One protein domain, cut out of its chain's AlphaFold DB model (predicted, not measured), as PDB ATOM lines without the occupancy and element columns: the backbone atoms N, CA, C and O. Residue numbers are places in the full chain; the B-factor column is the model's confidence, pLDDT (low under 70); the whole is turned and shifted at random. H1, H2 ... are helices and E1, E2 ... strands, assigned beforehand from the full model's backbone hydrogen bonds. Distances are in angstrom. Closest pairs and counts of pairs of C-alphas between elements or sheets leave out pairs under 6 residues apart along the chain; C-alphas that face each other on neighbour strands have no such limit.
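This is residues 110 to 268 of the 269 residues of an uncharacterized protein of Massilia phosphatilytica (UniProt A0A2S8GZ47). A twisted sheet of seven strands curls round one long helix, H3, which packs on one of its faces; a shorter helix, H2, covers edge strand E4 on the opposite face. The small helix H1 sits beside the strands and packs on the later part of H3, residues 256 to 267. The printed part has 159 residues, with three named helices and seven named strands in the order H1 E1 E2 E3 H2 E4 E5 E6 E7 H3; the class is mixed, helices and strands. The sheet runs E1 E2 E3 E7 E6 E5 E4, all antiparallel. The whole is compact and rounded, with a radius of gyration of the C-alphas of 15.5 A and spans of 46 by 36 by 31 A.

H1, residues 110 to 117, stands at the sheet's level, with a height over the sheet of 2.1 A. E1, residues 123 to 126, E2, residues 129 to 134, and E3, residues 137 to 142, form a meander, each strand the antiparallel neighbour of the one before; N 124 and O 131 are 2.8 A apart, N 139 and O 132 3.0 A, both within hydrogen-bond range. H2 is residues 162 to 175, and E4 is residues 180 to 187. H2 is on the sheet at a height of 8.9 A, over E4; the C-alphas of Gln 169 and Phe 185 are their closest, 5.6 A apart. E4, E5, residues 201 to 207, E6, residues 210 to 218, and E7, residues 225 to 233, form a second meander; N 202 and O 186 are 2.9 A apart, N 205 and O 212 2.8 A, N 213 and O 230 2.8 A. E7 is also the antiparallel neighbour of E3, with N 142 and O 229 2.8 A apart. H3, residues 239 to 268, is on the face opposite to H2; its closest C-alphas to E6 are those of Ile 253 and Gly 213, 6.2 A. H3 touches H1 with residues 256 to 267 alone, closest at the C-alphas of Trp 264 and Ala 113, 4.9 A; at 72 degrees they are only just about perpendicular. H2 and H3 are apart. Every O i to N i+4 pair is within hydrogen-bond range in H1 and H2, and 25 of 26 in H3.

H1 begins at C-alpha 110, (17.774, -34.183, -21.632). H2 is 20.1 A long, E6 25.9 A and E7 26.1 A. H3, 42.4 A long, runs from C-alpha 239 at (1.487, -10.924, 0.277) to C-alpha 268 at (13.507, -38.468, -29.691).

The two C-alphas farthest apart, those of Asp 221 and Ser 238, are 48.8 A apart. The printed part has no cut. The links E3 to H2, 19 residues, and E4 to E5, 13 residues, are long. Mean pLDDT of the printed part is 89.7; residues 145, 147 to 150 and 222 are under 70.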
ATOM      1  N   LEU A 110      18.405 -35.334 -22.277       90.44
ATOM      2  CA  LEU A 110      17.774 -34.183 -21.632       90.44
ATOM      3  C   LEU A 110      18.622 -32.912 -21.775       90.44
ATOM      4  O   LEU A 110      18.068 -31.829 -21.933       90.44
ATOM      5  N   PHE A 111      19.953 -33.039 -21.767       91.31
ATOM      6  CA  PHE A 111      20.858 -31.913 -21.989       91.31
ATOM      7  C   PHE A 111      20.689 -31.324 -23.389       91.31
ATOM      8  O   PHE A 111      20.601 -30.105 -23.531       91.31
ATOM      9  N   VAL A 112      20.596 -32.177 -24.412       91.81
ATOM     10  CA  VAL A 112      20.353 -31.736 -25.791       91.81
ATOM     11  C   VAL A 112      19.002 -31.027 -25.896       91.81
ATOM     12  O   VAL A 112      18.956 -29.902 -26.389       91.81
ATOM     13  N   ALA A 113      17.932 -31.619 -25.351       94.00
ATOM     14  CA  ALA A 113      16.602 -31.005 -25.346       94.00
ATOM     15  C   ALA A 113      16.592 -29.642 -24.627       94.00
ATOM     16  O   ALA A 113      16.035 -28.671 -25.134       94.00
ATOM     17  N   TRP A 114      17.261 -29.528 -23.476       94.81
ATOM     18  CA  TRP A 114      17.380 -28.259 -22.752       94.81
ATOM     19  C   TRP A 114      18.194 -27.213 -23.513       94.81
ATOM     20  O   TRP A 114      17.815 -26.039 -23.545       94.81
ATOM     21  N   ARG A 115      19.307 -27.603 -24.144       92.56
ATOM     22  CA  ARG A 115      20.135 -26.689 -24.942       92.56
ATOM     23  C   ARG A 115      19.350 -26.114 -26.121       92.56
ATOM     24  O   ARG A 115      19.485 -24.923 -26.402       92.56
ATOM     25  N   ASP A 116      18.545 -26.952 -26.768       92.31
ATOM     26  CA  ASP A 116      17.716 -26.573 -27.909       92.31
ATOM     27  C   ASP A 116      16.530 -25.693 -27.450       92.31
ATOM     28  O   ASP A 116      16.311 -24.619 -28.006       92.31
ATOM     29  N   ALA A 117      15.841 -26.042 -26.357       93.06
ATOM     30  CA  ALA A 117      14.742 -25.236 -25.797       93.06
ATOM     31  C   ALA A 117      15.188 -23.867 -25.240       93.06
ATOM     32  O   ALA A 117      14.433 -22.889 -25.238       93.06
ATOM     33  N   SER A 118      16.425 -23.784 -24.747       90.25
ATOM     34  CA  SER A 118      17.024 -22.552 -24.220       90.25
ATOM     35  C   SER A 118      17.829 -21.772 -25.263       90.25
ATOM     36  O   SER A 118      18.568 -20.856 -24.898       90.25
ATOM     37  N   GLN A 119      17.747 -22.130 -26.548       84.25
ATOM     38  CA  GLN A 119      18.561 -21.518 -27.596       84.25
ATOM     39  C   GLN A 119      18.460 -19.985 -27.583       84.25
ATOM     40  O   GLN A 119      17.392 -19.403 -27.406       84.25
ATOM     41  N   GLY A 120      19.612 -19.325 -27.730       83.75
ATOM     42  CA  GLY A 120      19.708 -17.865 -27.703       83.75
ATOM     43  C   GLY A 120      19.598 -17.240 -26.309       83.75
ATOM     44  O   GLY A 120      19.790 -16.035 -26.187       83.75
ATOM     45  N   LYS A 121      19.357 -18.020 -25.244       90.44
ATOM     46  CA  LYS A 121      19.308 -17.510 -23.868       90.44
ATOM     47  C   LYS A 121      20.676 -17.630 -23.173       90.44
ATOM     48  O   LYS A 121      21.415 -18.590 -23.413       90.44
ATOM     49  N   PRO A 122      21.032 -16.692 -22.277       89.25
ATOM     50  CA  PRO A 122      22.189 -16.837 -21.398       89.25
ATOM     51  C   PRO A 122      22.040 -18.070 -20.493       89.25
ATOM     52  O   PRO A 122      21.010 -18.214 -19.833       89.25
ATOM     53  N   ARG A 123      23.060 -18.936 -20.435       92.88
ATOM     54  CA  ARG A 123      22.986 -20.244 -19.756       92.88
ATOM     55  C   ARG A 123      24.316 -20.696 -19.145       92.88
ATOM     56  O   ARG A 123      25.381 -20.418 -19.696       92.88
ATOM     57  N   VAL A 124      24.237 -21.424 -18.032       94.44
ATOM     58  CA  VAL A 124      25.373 -22.011 -17.308       94.44
ATOM     59  C   VAL A 124      25.044 -23.421 -16.816       94.44
ATOM     60  O   VAL A 124      23.918 -23.702 -16.412       94.44
ATOM     61  N   LEU A 125      26.045 -24.290 -16.825       93.25
ATOM     62  CA  LEU A 125      26.055 -25.565 -16.122       93.25
ATOM     63  C   LEU A 125      26.955 -25.455 -14.901       93.25
ATOM     64  O   LEU A 125      28.074 -24.949 -14.995       93.25
ATOM     65  N   ASP A 126      26.468 -25.952 -13.776       89.00
ATOM     66  CA  ASP A 126      27.174 -25.965 -12.503       89.00
ATOM     67  C   ASP A 126      26.931 -27.317 -11.825       89.00
ATOM     68  O   ASP A 126      25.905 -27.534 -11.173       89.00
ATOM     69  N   GLY A 127      27.810 -28.280 -12.114       85.06
ATOM     70  CA  GLY A 127      27.564 -29.692 -11.813       85.06
ATOM     71  C   GLY A 127      26.255 -30.179 -12.450       85.06
ATOM     72  O   GLY A 127      26.039 -30.014 -13.651       85.06
ATOM     73  N   ASP A 128      25.356 -30.720 -11.628       81.88
ATOM     74  CA  ASP A 128      24.035 -31.219 -12.052       81.88
ATOM     75  C   ASP A 128      22.967 -30.122 -12.194       81.88
ATOM     76  O   ASP A 128      21.809 -30.400 -12.511       81.88
ATOM     77  N   THR A 129      23.340 -28.867 -11.941       87.62
ATOM     78  CA  THR A 129      22.423 -27.731 -11.937       87.62
ATOM     79  C   THR A 129      22.548 -26.938 -13.228       87.62
ATOM     80  O   THR A 129      23.607 -26.379 -13.525       87.62
ATOM     81  N   TRP A 130      21.464 -26.839 -13.998       93.50
ATOM     82  CA  TRP A 130      21.476 -26.105 -15.269       93.50
ATOM     83  C   TRP A 130      20.691 -24.815 -15.102       93.50
ATOM     84  O   TRP A 130      19.504 -24.848 -14.788       93.50
ATOM     85  N   ARG A 131      21.332 -23.660 -15.275       95.00
ATOM     86  CA  ARG A 131      20.699 -22.355 -15.054       95.00
ATOM     87  C   ARG A 131      20.633 -21.558 -16.342       95.00
ATOM     88  O   ARG A 131      21.563 -21.582 -17.144       95.00
ATOM     89  N   TRP A 132      19.546 -20.825 -16.529       95.06
ATOM     90  CA  TRP A 132      19.391 -19.884 -17.633       95.06
ATOM     91  C   TRP A 132      18.454 -18.749 -17.242       95.06
ATOM     92  O   TRP A 132      17.797 -18.787 -16.198       95.06
ATOM     93  N   VAL A 133      18.425 -17.717 -18.082       93.06
ATOM     94  CA  VAL A 133      17.517 -16.582 -17.921       93.06
ATOM     95  C   VAL A 133      16.476 -16.612 -19.032       93.06
ATOM     96  O   VAL A 133      16.831 -16.637 -20.208       93.06
ATOM     97  N   SER A 134      15.200 -16.572 -18.660       92.62
ATOM     98  CA  SER A 134      14.068 -16.402 -19.582       92.62
ATOM     99  C   SER A 134      13.162 -15.300 -19.052       92.62
ATOM    100  O   SER A 134      12.938 -15.266 -17.853       92.62
ATOM    101  N   ASP A 135      12.701 -14.356 -19.876       89.12
ATOM    102  CA  ASP A 135      11.841 -13.233 -19.452       89.12
ATOM    103  C   ASP A 135      12.311 -12.520 -18.163       89.12
ATOM    104  O   ASP A 135      11.537 -12.263 -17.239       89.12
ATOM    105  N   LYS A 136      13.620 -12.226 -18.071       86.69
ATOM    106  CA  LYS A 136      14.290 -11.630 -16.885       86.69
ATOM    107  C   LYS A 136      14.180 -12.468 -15.597       86.69
ATOM    108  O   LYS A 136      14.501 -11.992 -14.512       86.69
ATOM    109  N   THR A 137      13.756 -13.716 -15.719       90.88
ATOM    110  CA  THR A 137      13.558 -14.678 -14.644       90.88
ATOM    111  C   THR A 137      14.698 -15.689 -14.621       90.88
ATOM    112  O   THR A 137      15.084 -16.248 -15.647       90.88
ATOM    113  N   CYS A 138      15.228 -15.924 -13.423       93.25
ATOM    114  CA  CYS A 138      16.190 -16.981 -13.150       93.25
ATOM    115  C   CYS A 138      15.517 -18.336 -13.099       93.25
ATOM    116  O   CYS A 138      14.629 -18.535 -12.274       93.25
ATOM    117  N   LEU A 139      15.990 -19.270 -13.913       95.88
ATOM    118  CA  LEU A 139      15.496 -20.635 -13.920       95.88
ATOM    119  C   LEU A 139      16.634 -21.600 -13.642       95.88
ATOM    120  O   LEU A 139      17.772 -21.386 -14.068       95.88
ATOM    121  N   ARG A 140      16.300 -22.667 -12.922       95.44
ATOM    122  CA  ARG A 140      17.222 -23.733 -12.557       95.44
ATOM    123  C   ARG A 140      16.578 -25.080 -12.841       95.44
ATOM    124  O   ARG A 140      15.542 -25.381 -12.261       95.44
ATOM    125  N   LEU A 141      17.174 -25.874 -13.726       95.25
ATOM    126  CA  LEU A 141      16.788 -27.259 -13.955       95.25
ATOM    127  C   LEU A 141      17.525 -28.143 -12.952       95.25
ATOM    128  O   LEU A 141      18.755 -28.117 -12.877       95.25
ATOM    129  N   GLU A 142      16.758 -28.936 -12.221       91.25
ATOM    130  CA  GLU A 142      17.220 -30.013 -11.362       91.25
ATOM    131  C   GLU A 142      16.803 -31.350 -11.977       91.25
ATOM    132  O   GLU A 142      15.666 -31.526 -12.432       91.25
ATOM    133  N   THR A 143      17.728 -32.306 -11.972       84.75
ATOM    134  CA  THR A 143      17.487 -33.681 -12.443       84.75
ATOM    135  C   THR A 143      17.787 -34.722 -11.361       84.75
ATOM    136  O   THR A 143      17.204 -35.806 -11.362       84.75
ATOM    137  N   SER A 144      18.631 -34.376 -10.387       71.69
ATOM    138  CA  SER A 144      18.952 -35.188  -9.214       71.69
ATOM    139  C   SER A 144      17.932 -34.990  -8.079       71.69
ATOM    140  O   SER A 144      17.189 -34.012  -8.036       71.69
ATOM    141  N   GLY A 145      17.826 -35.967  -7.170       66.62
ATOM    142  CA  GLY A 145      16.931 -35.887  -6.001       66.62
ATOM    143  C   GLY A 145      15.427 -36.028  -6.297       66.62
ATOM    144  O   GLY A 145      14.602 -36.010  -5.379       66.62
ATOM    145  N   ILE A 146      15.034 -36.223  -7.557       70.94
ATOM    146  CA  ILE A 146      13.645 -36.500  -7.931       70.94
ATOM    147  C   ILE A 146      13.379 -37.995  -7.705       70.94
ATOM    148  O   ILE A 146      13.746 -38.826  -8.533       70.94
ATOM    149  N   SER A 147      12.764 -38.357  -6.568       63.59
ATOM    150  CA  SER A 147      12.587 -39.781  -6.214       63.59
ATOM    151  C   SER A 147      11.886 -40.559  -7.326       63.59
ATOM    152  O   SER A 147      10.887 -40.094  -7.872       63.59
ATOM    153  N   GLN A 148      12.361 -41.769  -7.613       57.31
ATOM    154  CA  GLN A 148      11.809 -42.661  -8.636       57.31
ATOM    155  C   GLN A 148      10.605 -43.471  -8.142       57.31
ATOM    156  O   GLN A 148      10.430 -44.618  -8.547       57.31
ATOM    157  N   THR A 149       9.768 -42.916  -7.256       60.19
ATOM    158  CA  THR A 149       8.547 -43.621  -6.832       60.19
ATOM    159  C   THR A 149       7.829 -44.117  -8.087       60.19
ATOM    160  O   THR A 149       7.656 -43.326  -9.026       60.19
ATOM    161  N   ARG A 150       7.519 -45.424  -8.128       60.59
ATOM    162  CA  ARG A 150       6.860 -46.078  -9.262       60.59
ATOM    163  C   ARG A 150       5.496 -45.431  -9.425       60.59
ATOM    164  O   ARG A 150       4.567 -45.703  -8.676       60.59
ATOM    165  N   ILE A 151       5.429 -44.492 -10.351       70.25
ATOM    166  CA  ILE A 151       4.197 -43.849 -10.765       70.25
ATOM    167  C   ILE A 151       3.924 -44.447 -12.133       70.25
ATOM    168  O   ILE A 151       4.739 -44.291 -13.038       70.25
ATOM    169  N   HIS A 152       2.808 -45.152 -12.261       78.25
ATOM    170  CA  HIS A 152       2.368 -45.687 -13.540       78.25
ATOM    171  C   HIS A 152       1.696 -44.557 -14.321       78.25
ATOM    172  O   HIS A 152       0.552 -44.201 -14.048       78.25
ATOM    173  N   LEU A 153       2.449 -43.957 -15.240       85.81
ATOM    174  CA  LEU A 153       1.938 -42.994 -16.208       85.81
ATOM    175  C   LEU A 153       1.898 -43.661 -17.585       85.81
ATOM    176  O   LEU A 153       2.870 -44.331 -17.942       85.81
ATOM    177  N   PRO A 154       0.809 -43.496 -18.353       87.12
ATOM    178  CA  PRO A 154       0.714 -44.076 -19.683       87.12
ATOM    179  C   PRO A 154       1.714 -43.398 -20.614       87.12
ATOM    180  O   PRO A 154       1.915 -42.185 -20.554       87.12
ATOM    181  N   TYR A 155       2.317 -44.190 -21.494       86.94
ATOM    182  CA  TYR A 155       3.127 -43.658 -22.582       86.94
ATOM    183  C   TYR A 155       2.258 -43.053 -23.694       86.94
ATOM    184  O   TYR A 155       2.635 -42.045 -24.277       86.94
ATOM    185  N   SER A 156       1.103 -43.645 -24.005       87.12
ATOM    186  CA  SER A 156       0.216 -43.158 -25.068       87.12
ATOM    187  C   SER A 156      -0.663 -42.003 -24.591       87.12
ATOM    188  O   SER A 156      -1.179 -42.022 -23.472       87.12
ATOM    189  N   ARG A 157      -0.879 -41.015 -25.467       86.38
ATOM    190  CA  ARG A 157      -1.839 -39.923 -25.236       86.38
ATOM    191  C   ARG A 157      -3.278 -40.420 -25.235       86.38
ATOM    192  O   ARG A 157      -4.055 -39.990 -24.391       86.38
ATOM    193  N   ASP A 158      -3.599 -41.340 -26.143       83.25
ATOM    194  CA  ASP A 158      -4.948 -41.899 -26.299       83.25
ATOM    195  C   ASP A 158      -5.379 -42.673 -25.033       83.25
ATOM    196  O   ASP A 158      -6.560 -42.739 -24.698       83.25
ATOM    197  N   ASP A 159      -4.402 -43.186 -24.275       81.19
ATOM    198  CA  ASP A 159      -4.615 -43.905 -23.015       81.19
ATOM    199  C   ASP A 159      -4.560 -42.999 -21.772       81.19
ATOM    200  O   ASP A 159      -4.805 -43.464 -20.654       81.19
ATOM    201  N   ALA A 160      -4.242 -41.706 -21.926       78.50
ATOM    202  CA  ALA A 160      -4.122 -40.754 -20.825       78.50
ATOM    203  C   ALA A 160      -5.499 -40.292 -20.328       78.50
ATOM    204  O   ALA A 160      -5.992 -39.212 -20.659       78.50
ATOM    205  N   ARG A 161      -6.127 -41.125 -19.493       76.50
ATOM    206  CA  ARG A 161      -7.481 -40.875 -18.978       76.50
ATOM    207  C   ARG A 161      -7.521 -39.790 -17.897       76.50
ATOM    208  O   ARG A 161      -6.555 -39.566 -17.160       76.50
ATOM    209  N   LEU A 162      -8.684 -39.152 -17.753       74.75
ATOM    210  CA  LEU A 162      -8.927 -38.132 -16.726       74.75
ATOM    211  C   LEU A 162      -8.744 -38.681 -15.303       74.75
ATOM    212  O   LEU A 162      -8.211 -37.977 -14.446       74.75
ATOM    213  N   GLU A 163      -9.110 -39.938 -15.042       73.06
ATOM    214  CA  GLU A 163      -9.005 -40.541 -13.707       73.06
ATOM    215  C   GLU A 163      -7.548 -40.690 -13.255       73.06
ATOM    216  O   GLU A 163      -7.230 -40.440 -12.092       73.06
ATOM    217  N   GLN A 164      -6.642 -41.036 -14.176       76.62
ATOM    218  CA  GLN A 164      -5.212 -41.146 -13.877       76.62
ATOM    219  C   GLN A 164      -4.607 -39.782 -13.544       76.62
ATOM    220  O   GLN A 164      -3.808 -39.667 -12.612       76.62
ATOM    221  N   ARG A 165      -5.032 -38.728 -14.252       81.75
ATOM    222  CA  ARG A 165      -4.601 -37.354 -13.966       81.75
ATOM    223  C   ARG A 165      -5.069 -36.888 -12.588       81.75
ATOM    224  O   ARG A 165      -4.265 -36.362 -11.822       81.75
ATOM    225  N   SER A 166      -6.335 -37.128 -12.255       80.69
ATOM    226  CA  SER A 166      -6.895 -36.802 -10.937       80.69
ATOM    227  C   SER A 166      -6.212 -37.592  -9.818       80.69
ATOM    228  O   SER A 166      -5.828 -37.016  -8.801       80.69
ATOM    229  N   GLY A 167      -5.977 -38.893 -10.022       84.44
ATOM    230  CA  GLY A 167      -5.243 -39.734  -9.073       84.44
ATOM    231  C   GLY A 167      -3.817 -39.234  -8.835       84.44
ATOM    232  O   GLY A 167      -3.372 -39.134  -7.691       84.44
ATOM    233  N   MET A 168      -3.122 -38.836  -9.901       87.00
ATOM    234  CA  MET A 168      -1.788 -38.251  -9.802       87.00
ATOM    235  C   MET A 168      -1.790 -36.914  -9.056       87.00
ATOM    236  O   MET A 168      -0.938 -36.699  -8.195       87.00
ATOM    237  N   GLN A 169      -2.761 -36.038  -9.323       87.81
ATOM    238  CA  GLN A 169      -2.892 -34.777  -8.593       87.81
ATOM    239  C   GLN A 169      -3.050 -35.016  -7.083       87.81
ATOM    240  O   GLN A 169      -2.418 -34.328  -6.283       87.81
ATOM    241  N   VAL A 170      -3.830 -36.026  -6.681       88.25
ATOM    242  CA  VAL A 170      -3.980 -36.410  -5.268       88.25
ATOM    243  C   VAL A 170      -2.664 -36.932  -4.684       88.25
ATOM    244  O   VAL A 170      -2.297 -36.554  -3.571       88.25
ATOM    245  N   LEU A 171      -1.925 -37.773  -5.417       88.44
ATOM    246  CA  LEU A 171      -0.613 -38.268  -4.977       88.44
ATOM    247  C   LEU A 171       0.385 -37.124  -4.767       88.44
ATOM    248  O   LEU A 171       1.098 -37.104  -3.762       88.44
ATOM    249  N   LEU A 172       0.418 -36.161  -5.688       89.19
ATOM    250  CA  LEU A 172       1.275 -34.986  -5.583       89.19
ATOM    251  C   LEU A 172       0.877 -34.093  -4.405       89.19
ATOM    252  O   LEU A 172       1.752 -33.696  -3.640       89.19
ATOM    253  N   ALA A 173      -0.418 -33.844  -4.201       89.75
ATOM    254  CA  ALA A 173      -0.910 -33.055  -3.069       89.75
ATOM    255  C   ALA A 173      -0.570 -33.693  -1.711       89.75
ATOM    256  O   ALA A 173      -0.246 -32.988  -0.761       89.75
ATOM    257  N   ARG A 174      -0.574 -35.031  -1.613       90.50
ATOM    258  CA  ARG A 174      -0.117 -35.742  -0.404       90.50
ATOM    259  C   ARG A 174       1.386 -35.610  -0.179       90.50
ATOM    260  O   ARG A 174       1.831 -35.559   0.962       90.50
ATOM    261  N   ARG A 175       2.168 -35.598  -1.260       87.81
ATOM    262  CA  ARG A 175       3.630 -35.500  -1.198       87.81
ATOM    263  C   ARG A 175       4.108 -34.091  -0.856       87.81
ATOM    264  O   ARG A 175       5.099 -33.956  -0.147       87.81
ATOM    265  N   PHE A 176       3.420 -33.079  -1.369       90.50
ATOM    266  CA  PHE A 176       3.723 -31.667  -1.157       90.50
ATOM    267  C   PHE A 176       2.521 -30.997  -0.476       90.50
ATOM    268  O   PHE A 176       1.765 -30.276  -1.127       90.50
ATOM    269  N   PRO A 177       2.296 -31.251   0.828       90.94
ATOM    270  CA  PRO A 177       1.098 -30.778   1.528       90.94
ATOM    271  C   PRO A 177       1.022 -29.250   1.646       90.94
ATOM    272  O   PRO A 177      -0.062 -28.705   1.819       90.94
ATOM    273  N   ASN A 178       2.159 -28.561   1.521       93.94
ATOM    274  CA  ASN A 178       2.251 -27.102   1.575       93.94
ATOM    275  C   ASN A 178       2.237 -26.448   0.182       93.94
ATOM    276  O   ASN A 178       2.428 -25.236   0.077       93.94
ATOM    277  N   ALA A 179       2.057 -27.236  -0.884       94.94
ATOM    278  CA  ALA A 179       2.062 -26.734  -2.248       94.94
ATOM    279  C   ALA A 179       0.784 -25.953  -2.572       94.94
ATOM    280  O   ALA A 179      -0.323 -26.495  -2.578       94.94
ATOM    281  N   GLU A 180       0.955 -24.689  -2.943       95.81
ATOM    282  CA  GLU A 180      -0.061 -23.914  -3.646       95.81
ATOM    283  C   GLU A 180       0.020 -24.269  -5.140       95.81
ATOM    284  O   GLU A 180       0.956 -23.868  -5.833       95.81
ATOM    285  N   TRP A 181      -0.925 -25.070  -5.640       95.50
ATOM    286  CA  TRP A 181      -0.943 -25.520  -7.037       95.50
ATOM    287  C   TRP A 181      -1.352 -24.381  -7.977       95.50
ATOM    288  O   TRP A 181      -2.511 -23.972  -8.004       95.50
ATOM    289  N   LEU A 182      -0.399 -23.897  -8.771       97.12
ATOM    290  CA  LEU A 182      -0.591 -22.817  -9.747       97.12
ATOM    291  C   LEU A 182      -0.988 -23.364 -11.123       97.12
ATOM    292  O   LEU A 182      -1.740 -22.733 -11.858       97.12
ATOM    293  N   GLN A 183      -0.515 -24.569 -11.438       95.62
ATOM    294  CA  GLN A 183      -0.963 -25.385 -12.552       95.62
ATOM    295  C   GLN A 183      -1.093 -26.835 -12.064       95.62
ATOM    296  O   GLN A 183      -0.090 -27.427 -11.646       95.62
ATOM    297  N   PRO A 184      -2.295 -27.432 -12.106       93.62
ATOM    298  CA  PRO A 184      -2.474 -28.820 -11.703       93.62
ATOM    299  C   PRO A 184      -1.782 -29.769 -12.689       93.62
ATOM    300  O   PRO A 184      -1.361 -29.374 -13.780       93.62
ATOM    301  N   PHE A 185      -1.715 -31.046 -12.330       93.69
ATOM    302  CA  PHE A 185      -1.194 -32.103 -13.181       93.69
ATOM    303  C   PHE A 185      -1.948 -32.171 -14.520       93.69
ATOM    304  O   PHE A 185      -3.135 -32.518 -14.613       93.69
ATOM    305  N   THR A 186      -1.239 -31.806 -15.580       93.38
ATOM    306  CA  THR A 186      -1.801 -31.531 -16.901       93.38
ATOM    307  C   THR A 186      -1.039 -32.309 -17.960       93.38
ATOM    308  O   THR A 186       0.188 -32.342 -17.939       93.38
ATOM    309  N   LEU A 187      -1.776 -32.934 -18.881       93.94
ATOM    310  CA  LEU A 187      -1.232 -33.498 -20.114       93.94
ATOM    311  C   LEU A 187      -0.929 -32.340 -21.075       93.94
ATOM    312  O   LEU A 187      -1.804 -31.516 -21.321       93.94
ATOM    313  N   LEU A 188       0.295 -32.262 -21.588       93.56
ATOM    314  CA  LEU A 188       0.689 -31.257 -22.578       93.56
ATOM    315  C   LEU A 188       0.223 -31.644 -23.973       93.56
ATOM    316  O   LEU A 188       0.127 -32.828 -24.259       93.56
ATOM    317  N   GLU A 189      -0.014 -30.677 -24.851       91.25
ATOM    318  CA  GLU A 189      -0.246 -30.928 -26.279       91.25
ATOM    319  C   GLU A 189       1.073 -31.134 -27.046       91.25
ATOM    320  O   GLU A 189       2.103 -30.578 -26.638       91.25
ATOM    321  N   PRO A 190       1.064 -31.930 -28.138       91.38
ATOM    322  CA  PRO A 190       2.248 -32.128 -28.969       91.38
ATOM    323  C   PRO A 190       2.718 -30.801 -29.574       91.38
ATOM    324  O   PRO A 190       1.918 -29.892 -29.814       91.38
ATOM    325  N   GLY A 191       4.020 -30.694 -29.856       88.62
ATOM    326  CA  GLY A 191       4.611 -29.486 -30.441       88.62
ATOM    327  C   GLY A 191       4.046 -29.113 -31.809       88.62
ATOM    328  O   GLY A 191       4.037 -27.935 -32.170       88.62
ATOM    329  N   ARG A 192       3.531 -30.093 -32.561       88.38
ATOM    330  CA  ARG A 192       2.782 -29.866 -33.798       88.38
ATOM    331  C   ARG A 192       1.393 -30.496 -33.688       88.38
ATOM    332  O   ARG A 192       1.286 -31.667 -33.314       88.38
ATOM    333  N   PRO A 193       0.325 -29.753 -34.024       85.31
ATOM    334  CA  PRO A 193      -1.023 -30.302 -34.029       85.31
ATOM    335  C   PRO A 193      -1.124 -31.536 -34.934       85.31
ATOM    336  O   PRO A 193      -0.736 -31.484 -36.097       85.31
ATOM    337  N   GLY A 194      -1.677 -32.627 -34.401       81.69
ATOM    338  CA  GLY A 194      -1.877 -33.883 -35.130       81.69
ATOM    339  C   GLY A 194      -0.740 -34.903 -35.008       81.69
ATOM    340  O   GLY A 194      -0.946 -36.057 -35.388       81.69
ATOM    341  N   ASP A 195       0.414 -34.537 -34.440       84.75
ATOM    342  CA  ASP A 195       1.501 -35.498 -34.228       84.75
ATOM    343  C   ASP A 195       1.113 -36.543 -33.169       84.75
ATOM    344  O   ASP A 195       0.607 -36.229 -32.086       84.75
ATOM    345  N   ARG A 196       1.396 -37.817 -33.466       82.25
ATOM    346  CA  ARG A 196       1.186 -38.940 -32.539       82.25
ATOM    347  C   ARG A 196       2.417 -39.142 -31.655       82.25
ATOM    348  O   ARG A 196       3.107 -40.153 -31.759       82.25
ATOM    349  N   THR A 197       2.690 -38.163 -30.801       87.00
ATOM    350  CA  THR A 197       3.785 -38.224 -29.824       87.00
ATOM    351  C   THR A 197       3.318 -38.912 -28.533       87.00
ATOM    352  O   THR A 197       2.117 -39.056 -28.286       87.00
ATOM    353  N   GLY A 198       4.250 -39.363 -27.688       89.38
ATOM    354  CA  GLY A 198       3.939 -39.898 -26.359       89.38
ATOM    355  C   GLY A 198       3.233 -38.877 -25.452       89.38
ATOM    356  O   GLY A 198       3.191 -37.678 -25.732       89.38
ATOM    357  N   ALA A 199       2.673 -39.320 -24.335       92.06
ATOM    358  CA  ALA A 199       2.106 -38.450 -23.316       92.06
ATOM    359  C   ALA A 199       3.223 -37.741 -22.541       92.06
ATOM    360  O   ALA A 199       4.225 -38.349 -22.177       92.06
ATOM    361  N   LYS A 200       3.052 -36.449 -22.256       94.12
ATOM    362  CA  LYS A 200       3.949 -35.680 -21.384       94.12
ATOM    363  C   LYS A 200       3.117 -34.890 -20.412       94.12
ATOM    364  O   LYS A 200       2.093 -34.323 -20.787       94.12
ATOM    365  N   PHE A 201       3.569 -34.845 -19.173       94.38
ATOM    366  CA  PHE A 201       2.806 -34.231 -18.107       94.38
ATOM    367  C   PHE A 201       3.624 -33.180 -17.392       94.38
ATOM    368  O   PHE A 201       4.821 -33.370 -17.165       94.38
ATOM    369  N   ILE A 202       2.957 -32.106 -16.986       96.19
ATOM    370  CA  ILE A 202       3.545 -31.078 -16.136       96.19
ATOM    371  C   ILE A 202       2.628 -30.723 -14.976       96.19
ATOM    372  O   ILE A 202       1.415 -30.918 -15.034       96.19
ATOM    373  N   ALA A 203       3.222 -30.183 -13.921       96.38
ATOM    374  CA  ALA A 203       2.524 -29.517 -12.832       96.38
ATOM    375  C   ALA A 203       3.411 -28.382 -12.320       96.38
ATOM    376  O   ALA A 203       4.638 -28.520 -12.325       96.38
ATOM    377  N   VAL A 204       2.802 -27.286 -11.873       97.94
ATOM    378  CA  VAL A 204       3.512 -26.124 -11.329       97.94
ATOM    379  C   VAL A 204       2.873 -25.719 -10.014       97.94
ATOM    380  O   VAL A 204       1.654 -25.590  -9.906       97.94
ATOM    381  N   TRP A 205       3.692 -25.516  -8.999       97.50
ATOM    382  CA  TRP A 205       3.237 -25.143  -7.673       97.50
ATOM    383  C   TRP A 205       4.228 -24.212  -6.996       97.50
ATOM    384  O   TRP A 205       5.371 -24.054  -7.427       97.50
ATOM    385  N   ARG A 206       3.780 -23.585  -5.918       97.44
ATOM    386  CA  ARG A 206       4.605 -22.763  -5.046       97.44
ATOM    387  C   ARG A 206       4.709 -23.402  -3.671       97.44
ATOM    388  O   ARG A 206       3.707 -23.834  -3.111       97.44
ATOM    389  N   GLU A 207       5.911 -23.377  -3.111       94.50
ATOM    390  CA  GLU A 207       6.184 -23.684  -1.707       94.50
ATOM    391  C   GLU A 207       7.054 -22.563  -1.129       94.50
ATOM    392  O   GLU A 207       8.183 -22.332  -1.561       94.50
ATOM    393  N   GLY A 208       6.505 -21.809  -0.173       92.25
ATOM    394  CA  GLY A 208       7.187 -20.654   0.412       92.25
ATOM    395  C   GLY A 208       7.540 -19.582  -0.629       92.25
ATOM    396  O   GLY A 208       6.656 -18.975  -1.240       92.25
ATOM    397  N   ALA A 209       8.838 -19.327  -0.801       92.75
ATOM    398  CA  ALA A 209       9.372 -18.342  -1.743       92.75
ATOM    399  C   ALA A 209       9.812 -18.952  -3.083       92.75
ATOM    400  O   ALA A 209      10.337 -18.227  -3.921       92.75
ATOM    401  N   SER A 210       9.593 -20.247  -3.316       95.88
ATOM    402  CA  SER A 210      10.017 -20.917  -4.547       95.88
ATOM    403  C   SER A 210       8.808 -21.376  -5.355       95.88
ATOM    404  O   SER A 210       7.857 -21.949  -4.821       95.88
ATOM    405  N   VAL A 211       8.854 -21.137  -6.663       97.88
ATOM    406  CA  VAL A 211       7.921 -21.707  -7.636       97.88
ATOM    407  C   VAL A 211       8.634 -22.834  -8.364       97.88
ATOM    408  O   VAL A 211       9.725 -22.655  -8.909       97.88
ATOM    409  N   THR A 212       8.004 -23.997  -8.353       97.50
ATOM    410  CA  THR A 212       8.541 -25.244  -8.872       97.50
ATOM    411  C   THR A 212       7.607 -25.784  -9.938       97.50
ATOM    412  O   THR A 212       6.416 -25.959  -9.702       97.50
ATOM    413  N   GLY A 213       8.150 -26.079 -11.111       97.06
ATOM    414  CA  GLY A 213       7.487 -26.869 -12.134       97.06
ATOM    415  C   GLY A 213       8.176 -28.211 -12.294       97.06
ATOM    416  O   GLY A 213       9.402 -28.282 -12.290       97.06
ATOM    417  N   GLN A 214       7.409 -29.280 -12.458       95.62
ATOM    418  CA  GLN A 214       7.946 -30.613 -12.703       95.62
ATOM    419  C   GLN A 214       7.379 -31.193 -13.994       95.62
ATOM    420  O   GLN A 214       6.210 -30.995 -14.313       95.62
ATOM    421  N   LEU A 215       8.242 -31.904 -14.711       95.19
ATOM    422  CA  LEU A 215       7.975 -32.602 -15.959       95.19
ATOM    423  C   LEU A 215       8.123 -34.107 -15.764       95.19
ATOM    424  O   LEU A 215       9.060 -34.575 -15.108       95.19
ATOM    425  N   TRP A 216       7.217 -34.853 -16.390       93.75
ATOM    426  CA  TRP A 216       7.271 -36.300 -16.536       93.75
ATOM    427  C   TRP A 216       7.076 -36.680 -18.006       93.75
ATOM    428  O   TRP A 216       6.044 -36.356 -18.597       93.75
ATOM    429  N   ILE A 217       8.047 -37.401 -18.567       92.62
ATOM    430  CA  ILE A 217       7.977 -38.019 -19.898       92.62
ATOM    431  C   ILE A 217       8.113 -39.534 -19.704       92.62
ATOM    432  O   ILE A 217       9.231 -40.026 -19.512       92.62
ATOM    433  N   PRO A 218       7.002 -40.285 -19.662       90.62
ATOM    434  CA  PRO A 218       7.037 -41.739 -19.721       90.62
ATOM    435  C   PRO A 218       7.692 -42.190 -21.027       90.62
ATOM    436  O   PRO A 218       7.480 -41.582 -22.073       90.62
ATOM    437  N   LEU A 219       8.498 -43.243 -20.962       89.25
ATOM    438  CA  LEU A 219       9.158 -43.839 -22.120       89.25
ATOM    439  C   LEU A 219       8.476 -45.163 -22.500       89.25
ATOM    440  O   LEU A 219       7.810 -45.780 -21.667       89.25
ATOM    441  N   ARG A 220       8.634 -45.597 -23.759       85.75
ATOM    442  CA  ARG A 220       8.166 -46.922 -24.215       85.75
ATOM    443  C   ARG A 220       8.936 -48.054 -23.531       85.75
ATOM    444  O   ARG A 220      10.004 -47.828 -22.963       85.75
ATOM    445  N   ASP A 221       8.392 -49.265 -23.639       79.81
ATOM    446  CA  ASP A 221       9.088 -50.525 -23.348       79.81
ATOM    447  C   ASP A 221       9.687 -50.591 -21.933       79.81
ATOM    448  O   ASP A 221      10.816 -51.030 -21.734       79.81
ATOM    449  N   ASP A 222       8.940 -50.083 -20.945       66.44
ATOM    450  CA  ASP A 222       9.345 -50.019 -19.535       66.44
ATOM    451  C   ASP A 222      10.676 -49.284 -19.276       66.44
ATOM    452  O   ASP A 222      11.252 -49.386 -18.190       66.44
ATOM    453  N   ALA A 223      11.136 -48.444 -20.214       79.19
ATOM    454  CA  ALA A 223      12.360 -47.646 -20.081       79.19
ATOM    455  C   ALA A 223      12.269 -46.536 -19.009       79.19
ATOM    456  O   ALA A 223      13.186 -45.728 -18.839       79.19
ATOM    457  N   GLY A 224      11.173 -46.502 -18.250       86.12
ATOM    458  CA  GLY A 224      10.972 -45.628 -17.108       86.12
ATOM    459  C   GLY A 224      10.385 -44.274 -17.486       86.12
ATOM    460  O   GLY A 224       9.603 -44.138 -18.424       86.12
ATOM    461  N   ILE A 225      10.710 -43.260 -16.683       88.94
ATOM    462  CA  ILE A 225      10.168 -41.906 -16.820       88.94
ATOM    463  C   ILE A 225      11.323 -40.919 -16.735       88.94
ATOM    464  O   ILE A 225      12.009 -40.861 -15.710       88.94
ATOM    465  N   VAL A 226      11.490 -40.093 -17.763       90.31
ATOM    466  CA  VAL A 226      12.370 -38.924 -17.687       90.31
ATOM    467  C   VAL A 226      11.677 -37.874 -16.834       90.31
ATOM    468  O   VAL A 226      10.522 -37.515 -17.076       90.31
ATOM    469  N   ARG A 227      12.378 -37.400 -15.805       91.38
ATOM    470  CA  ARG A 227      11.884 -36.369 -14.896       91.38
ATOM    471  C   ARG A 227      12.844 -35.199 -14.887       91.38
ATOM    472  O   ARG A 227      14.056 -35.387 -14.847       91.38
ATOM    473  N   ALA A 228      12.280 -34.004 -14.882       93.56
ATOM    474  CA  ALA A 228      13.037 -32.779 -14.728       93.56
ATOM    475  C   ALA A 228      12.210 -31.781 -13.923       93.56
ATOM    476  O   ALA A 228      10.977 -31.794 -13.988       93.56
ATOM    477  N   ARG A 229      12.876 -30.930 -13.152       94.94
ATOM    478  CA  ARG A 229      12.223 -29.903 -12.347       94.94
ATOM    479  C   ARG A 229      12.835 -28.548 -12.653       94.94
ATOM    480  O   ARG A 229      14.044 -28.405 -12.560       94.94
ATOM    481  N   ILE A 230      12.009 -27.566 -12.997       97.06
ATOM    482  CA  ILE A 230      12.420 -26.167 -13.103       97.06
ATOM    483  C   ILE A 230      12.036 -25.467 -11.807       97.06
ATOM    484  O   ILE A 230      10.867 -25.449 -11.433       97.06
ATOM    485  N   VAL A 231      13.018 -24.878 -11.137       96.31
ATOM    486  CA  VAL A 231      12.836 -24.119  -9.902       96.31
ATOM    487  C   VAL A 231      13.188 -22.666 -10.146       96.31
ATOM    488  O   VAL A 231      14.134 -22.342 -10.873       96.31
ATOM    489  N   SER A 232      12.431 -21.792  -9.499       96.75
ATOM    490  CA  SER A 232      12.728 -20.380  -9.443       96.75
ATOM    491  C   SER A 232      12.285 -19.754  -8.131       96.75
ATOM    492  O   SER A 232      11.129 -19.875  -7.738       96.75
ATOM    493  N   ASP A 233      13.157 -18.931  -7.562       95.31
ATOM    494  CA  ASP A 233      12.849 -18.173  -6.355       95.31
ATOM    495  C   ASP A 233      12.177 -16.831  -6.672       95.31
ATOM    496  O   ASP A 233      12.440 -16.185  -7.698       95.31
ATOM    497  N   LEU A 234      11.277 -16.431  -5.780       94.19
ATOM    498  CA  LEU A 234      10.577 -15.158  -5.777       94.19
ATOM    499  C   LEU A 234      11.348 -14.172  -4.902       94.19
ATOM    500  O   LEU A 234      11.756 -14.485  -3.784       94.19
ATOM    501  N   ALA A 235      11.513 -12.947  -5.398       90.62
ATOM    502  CA  ALA A 235      12.044 -11.865  -4.581       90.62
ATOM    503  C   ALA A 235      11.073 -11.551  -3.423       90.62
ATOM    504  O   ALA A 235       9.860 -11.658  -3.627       90.62
ATOM    505  N   PRO A 236      11.559 -11.132  -2.239       91.44
ATOM    506  CA  PRO A 236      10.701 -10.700  -1.135       91.44
ATOM    507  C   PRO A 236       9.746  -9.573  -1.555       91.44
ATOM    508  O   PRO A 236      10.142  -8.641  -2.252       91.44
ATOM    509  N   ALA A 237       8.479  -9.660  -1.140       93.44
ATOM    510  CA  ALA A 237       7.430  -8.692  -1.477       93.44
ATOM    511  C   ALA A 237       6.234  -8.826  -0.514       93.44
ATOM    512  O   ALA A 237       6.168  -9.785   0.255       93.44
ATOM    513  N   SER A 238       5.275  -7.897  -0.585       94.31
ATOM    514  CA  SER A 238       3.996  -8.001   0.135       94.31
ATOM    515  C   SER A 238       3.189  -9.232  -0.303       94.31
ATOM    516  O   SER A 238       3.394  -9.756  -1.397       94.31
ATOM    517  N   ALA A 239       2.247  -9.693   0.528       91.81
ATOM    518  CA  ALA A 239       1.487 -10.924   0.277       91.81
ATOM    519  C   ALA A 239       0.740 -10.928  -1.073       91.81
ATOM    520  O   ALA A 239       0.790 -11.921  -1.801       91.81
ATOM    521  N   ASP A 240       0.101  -9.817  -1.449       93.31
ATOM    522  CA  ASP A 240      -0.615  -9.726  -2.728       93.31
ATOM    523  C   ASP A 240       0.347  -9.706  -3.918       93.31
ATOM    524  O   ASP A 240       0.138 -10.415  -4.906       93.31
ATOM    525  N   ARG A 241       1.467  -8.978  -3.801       95.19
ATOM    526  CA  ARG A 241       2.496  -8.978  -4.846       95.19
ATOM    527  C   ARG A 241       3.169 -10.344  -4.968       95.19
ATOM    528  O   ARG A 241       3.479 -10.749  -6.081       95.19
ATOM    529  N   GLN A 242       3.342 -11.079  -3.869       93.75
ATOM    530  CA  GLN A 242       3.845 -12.457  -3.877       93.75
ATOM    531  C   GLN A 242       2.942 -13.388  -4.689       93.75
ATOM    532  O   GLN A 242       3.451 -14.134  -5.520       93.75
ATOM    533  N   LYS A 243       1.616 -13.320  -4.508       93.62
ATOM    534  CA  LYS A 243       0.665 -14.126  -5.298       93.62
ATOM    535  C   LYS A 243       0.766 -13.811  -6.791       93.62
ATOM    536  O   LYS A 243       0.801 -14.721  -7.617       93.62
ATOM    537  N   GLN A 244       0.866 -12.529  -7.139       95.00
ATOM    538  CA  GLN A 244       1.018 -12.113  -8.531       95.00
ATOM    539  C   GLN A 244       2.355 -12.582  -9.127       95.00
ATOM    540  O   GLN A 244       2.366 -13.174 -10.203       95.00
ATOM    541  N   LEU A 245       3.464 -12.384  -8.407       95.56
ATOM    542  CA  LEU A 245       4.792 -12.854  -8.807       95.56
ATOM    543  C   LEU A 245       4.830 -14.375  -8.978       95.56
ATOM    544  O   LEU A 245       5.463 -14.866  -9.909       95.56
ATOM    545  N   ALA A 246       4.145 -15.119  -8.107       96.81
ATOM    546  CA  ALA A 246       4.043 -16.568  -8.202       96.81
ATOM    547  C   ALA A 246       3.345 -17.000  -9.495       96.81
ATOM    548  O   ALA A 246       3.855 -17.872 -10.196       96.81
ATOM    549  N   LYS A 247       2.230 -16.347  -9.851       96.44
ATOM    550  CA  LYS A 247       1.517 -16.601 -11.110       96.44
ATOM    551  C   LYS A 247       2.365 -16.242 -12.333       96.44
ATOM    552  O   LYS A 247       2.543 -17.083 -13.205       96.44
ATOM    553  N   GLU A 248       2.960 -15.045 -12.349       96.19
ATOM    554  CA  GLU A 248       3.885 -14.610 -13.410       96.19
ATOM    555  C   GLU A 248       5.029 -15.626 -13.590       96.19
ATOM    556  O   GLU A 248       5.405 -15.974 -14.713       96.19
ATOM    557  N   ARG A 249       5.567 -16.152 -12.481       97.00
ATOM    558  CA  ARG A 249       6.636 -17.154 -12.506       97.00
ATOM    559  C   ARG A 249       6.152 -18.515 -12.997       97.00
ATOM    560  O   ARG A 249       6.879 -19.162 -13.748       97.00
ATOM    561  N   ALA A 250       4.955 -18.936 -12.602       97.75
ATOM    562  CA  ALA A 250       4.359 -20.180 -13.071       97.75
ATOM    563  C   ALA A 250       4.121 -20.161 -14.582       97.75
ATOM    564  O   ALA A 250       4.437 -21.147 -15.243       97.75
ATOM    565  N   ASP A 251       3.678 -19.031 -15.138       97.38
ATOM    566  CA  ASP A 251       3.492 -18.873 -16.582       97.38
ATOM    567  C   ASP A 251       4.823 -19.020 -17.340       97.38
ATOM    568  O   ASP A 251       4.885 -19.704 -18.364       97.38
ATOM    569  N   VAL A 252       5.909 -18.415 -16.833       97.12
ATOM    570  CA  VAL A 252       7.259 -18.578 -17.408       97.12
ATOM    571  C   VAL A 252       7.708 -20.038 -17.320       97.12
ATOM    572  O   VAL A 252       8.123 -20.613 -18.322       97.12
ATOM    573  N   ILE A 253       7.596 -20.663 -16.146       98.06
ATOM    574  CA  ILE A 253       8.003 -22.059 -15.942       98.06
ATOM    575  C   ILE A 253       7.206 -23.006 -16.847       98.06
ATOM    576  O   ILE A 253       7.800 -23.873 -17.484       98.06
ATOM    577  N   GLY A 254       5.888 -22.831 -16.956       97.50
ATOM    578  CA  GLY A 254       5.026 -23.637 -17.820       97.50
ATOM    579  C   GLY A 254       5.422 -23.539 -19.296       97.50
ATOM    580  O   GLY A 254       5.522 -24.569 -19.973       97.50
ATOM    581  N   ARG A 255       5.736 -22.329 -19.790       97.00
ATOM    582  CA  ARG A 255       6.268 -22.134 -21.151       97.00
ATOM    583  C   ARG A 255       7.598 -22.854 -21.358       97.00
ATOM    584  O   ARG A 255       7.772 -23.522 -22.372       97.00
ATOM    585  N   GLU A 256       8.521 -22.755 -20.408       97.44
ATOM    586  CA  GLU A 256       9.854 -23.360 -20.534       97.44
ATOM    587  C   GLU A 256       9.820 -24.889 -20.420       97.44
ATOM    588  O   GLU A 256      10.540 -25.568 -21.151       97.44
ATOM    589  N   LEU A 257       8.954 -25.451 -19.568       97.50
ATOM    590  CA  LEU A 257       8.707 -26.895 -19.524       97.50
ATOM    591  C   LEU A 257       8.099 -27.400 -20.836       97.50
ATOM    592  O   LEU A 257       8.504 -28.446 -21.335       97.50
ATOM    593  N   THR A 258       7.157 -26.648 -21.409       96.56
ATOM    594  CA  THR A 258       6.549 -26.979 -22.706       96.56
ATOM    595  C   THR A 258       7.593 -26.938 -23.823       96.56
ATOM    596  O   THR A 258       7.715 -27.898 -24.578       96.56
ATOM    597  N   ALA A 259       8.424 -25.892 -23.874       96.12
ATOM    598  CA  ALA A 259       9.519 -25.781 -24.837       96.12
ATOM    599  C   ALA A 259      10.539 -26.925 -24.697       96.12
ATOM    600  O   ALA A 259      10.996 -27.471 -25.699       96.12
ATOM    601  N   LEU A 260      10.866 -27.326 -23.462       96.38
ATOM    602  CA  LEU A 260      11.729 -28.477 -23.187       96.38
ATOM    603  C   LEU A 260      11.127 -29.782 -23.721       96.38
ATOM    604  O   LEU A 260      11.843 -30.590 -24.310       96.38
ATOM    605  N   VAL A 261       9.820 -29.980 -23.538       95.38
ATOM    606  CA  VAL A 261       9.102 -31.143 -24.074       95.38
ATOM    607  C   VAL A 261       9.095 -31.142 -25.593       95.38
ATOM    608  O   VAL A 261       9.414 -32.161 -26.190       95.38
ATOM    609  N   HIS A 262       8.794 -30.017 -26.233       95.31
ATOM    610  CA  HIS A 262       8.774 -29.945 -27.696       95.31
ATOM    611  C   HIS A 262      10.169 -30.157 -28.295       95.31
ATOM    612  O   HIS A 262      10.312 -30.848 -29.300       95.31
ATOM    613  N   ALA A 263      11.220 -29.647 -27.646       94.69
ATOM    614  CA  ALA A 263      12.599 -29.934 -28.039       94.69
ATOM    615  C   ALA A 263      12.965 -31.418 -27.857       94.69
ATOM    616  O   ALA A 263      13.706 -31.974 -28.669       94.69
ATOM    617  N   TRP A 264      12.439 -32.069 -26.815       93.94
ATOM    618  CA  TRP A 264      12.578 -33.512 -26.626       93.94
ATOM    619  C   TRP A 264      11.885 -34.295 -27.745       93.94
ATOM    620  O   TRP A 264      12.512 -35.176 -28.328       93.94
ATOM    621  N   GLU A 265      10.630 -33.958 -28.063       92.56
ATOM    622  CA  GLU A 265       9.843 -34.602 -29.123       92.56
ATOM    623  C   GLU A 265      10.602 -34.594 -30.448       92.56
ATOM    624  O   GLU A 265      10.929 -35.653 -30.961       92.56
ATOM    625  N   VAL A 266      11.026 -33.416 -30.920       90.94
ATOM    626  CA  VAL A 266      11.745 -33.252 -32.200       90.94
ATOM    627  C   VAL A 266      12.994 -34.138 -32.323       90.94
ATOM    628  O   VAL A 266      13.424 -34.462 -33.430       90.94
ATOM    629  N   ARG A 267      13.628 -34.499 -31.204       85.81
ATOM    630  CA  ARG A 267      14.891 -35.249 -31.184       85.81
ATOM    631  C   ARG A 267      14.717 -36.742 -30.933       85.81
ATOM    632  O   ARG A 267      15.659 -37.497 -31.197       85.81
ATOM    633  N   HIS A 268      13.609 -37.156 -30.329       85.94
ATOM    634  CA  HIS A 268      13.507 -38.468 -29.691       85.94
ATOM    635  C   HIS A 268      12.198 -39.212 -29.966       85.94
ATOM    636  O   HIS A 268      12.101 -40.365 -29.541       85.94
TER     637      HIS A 268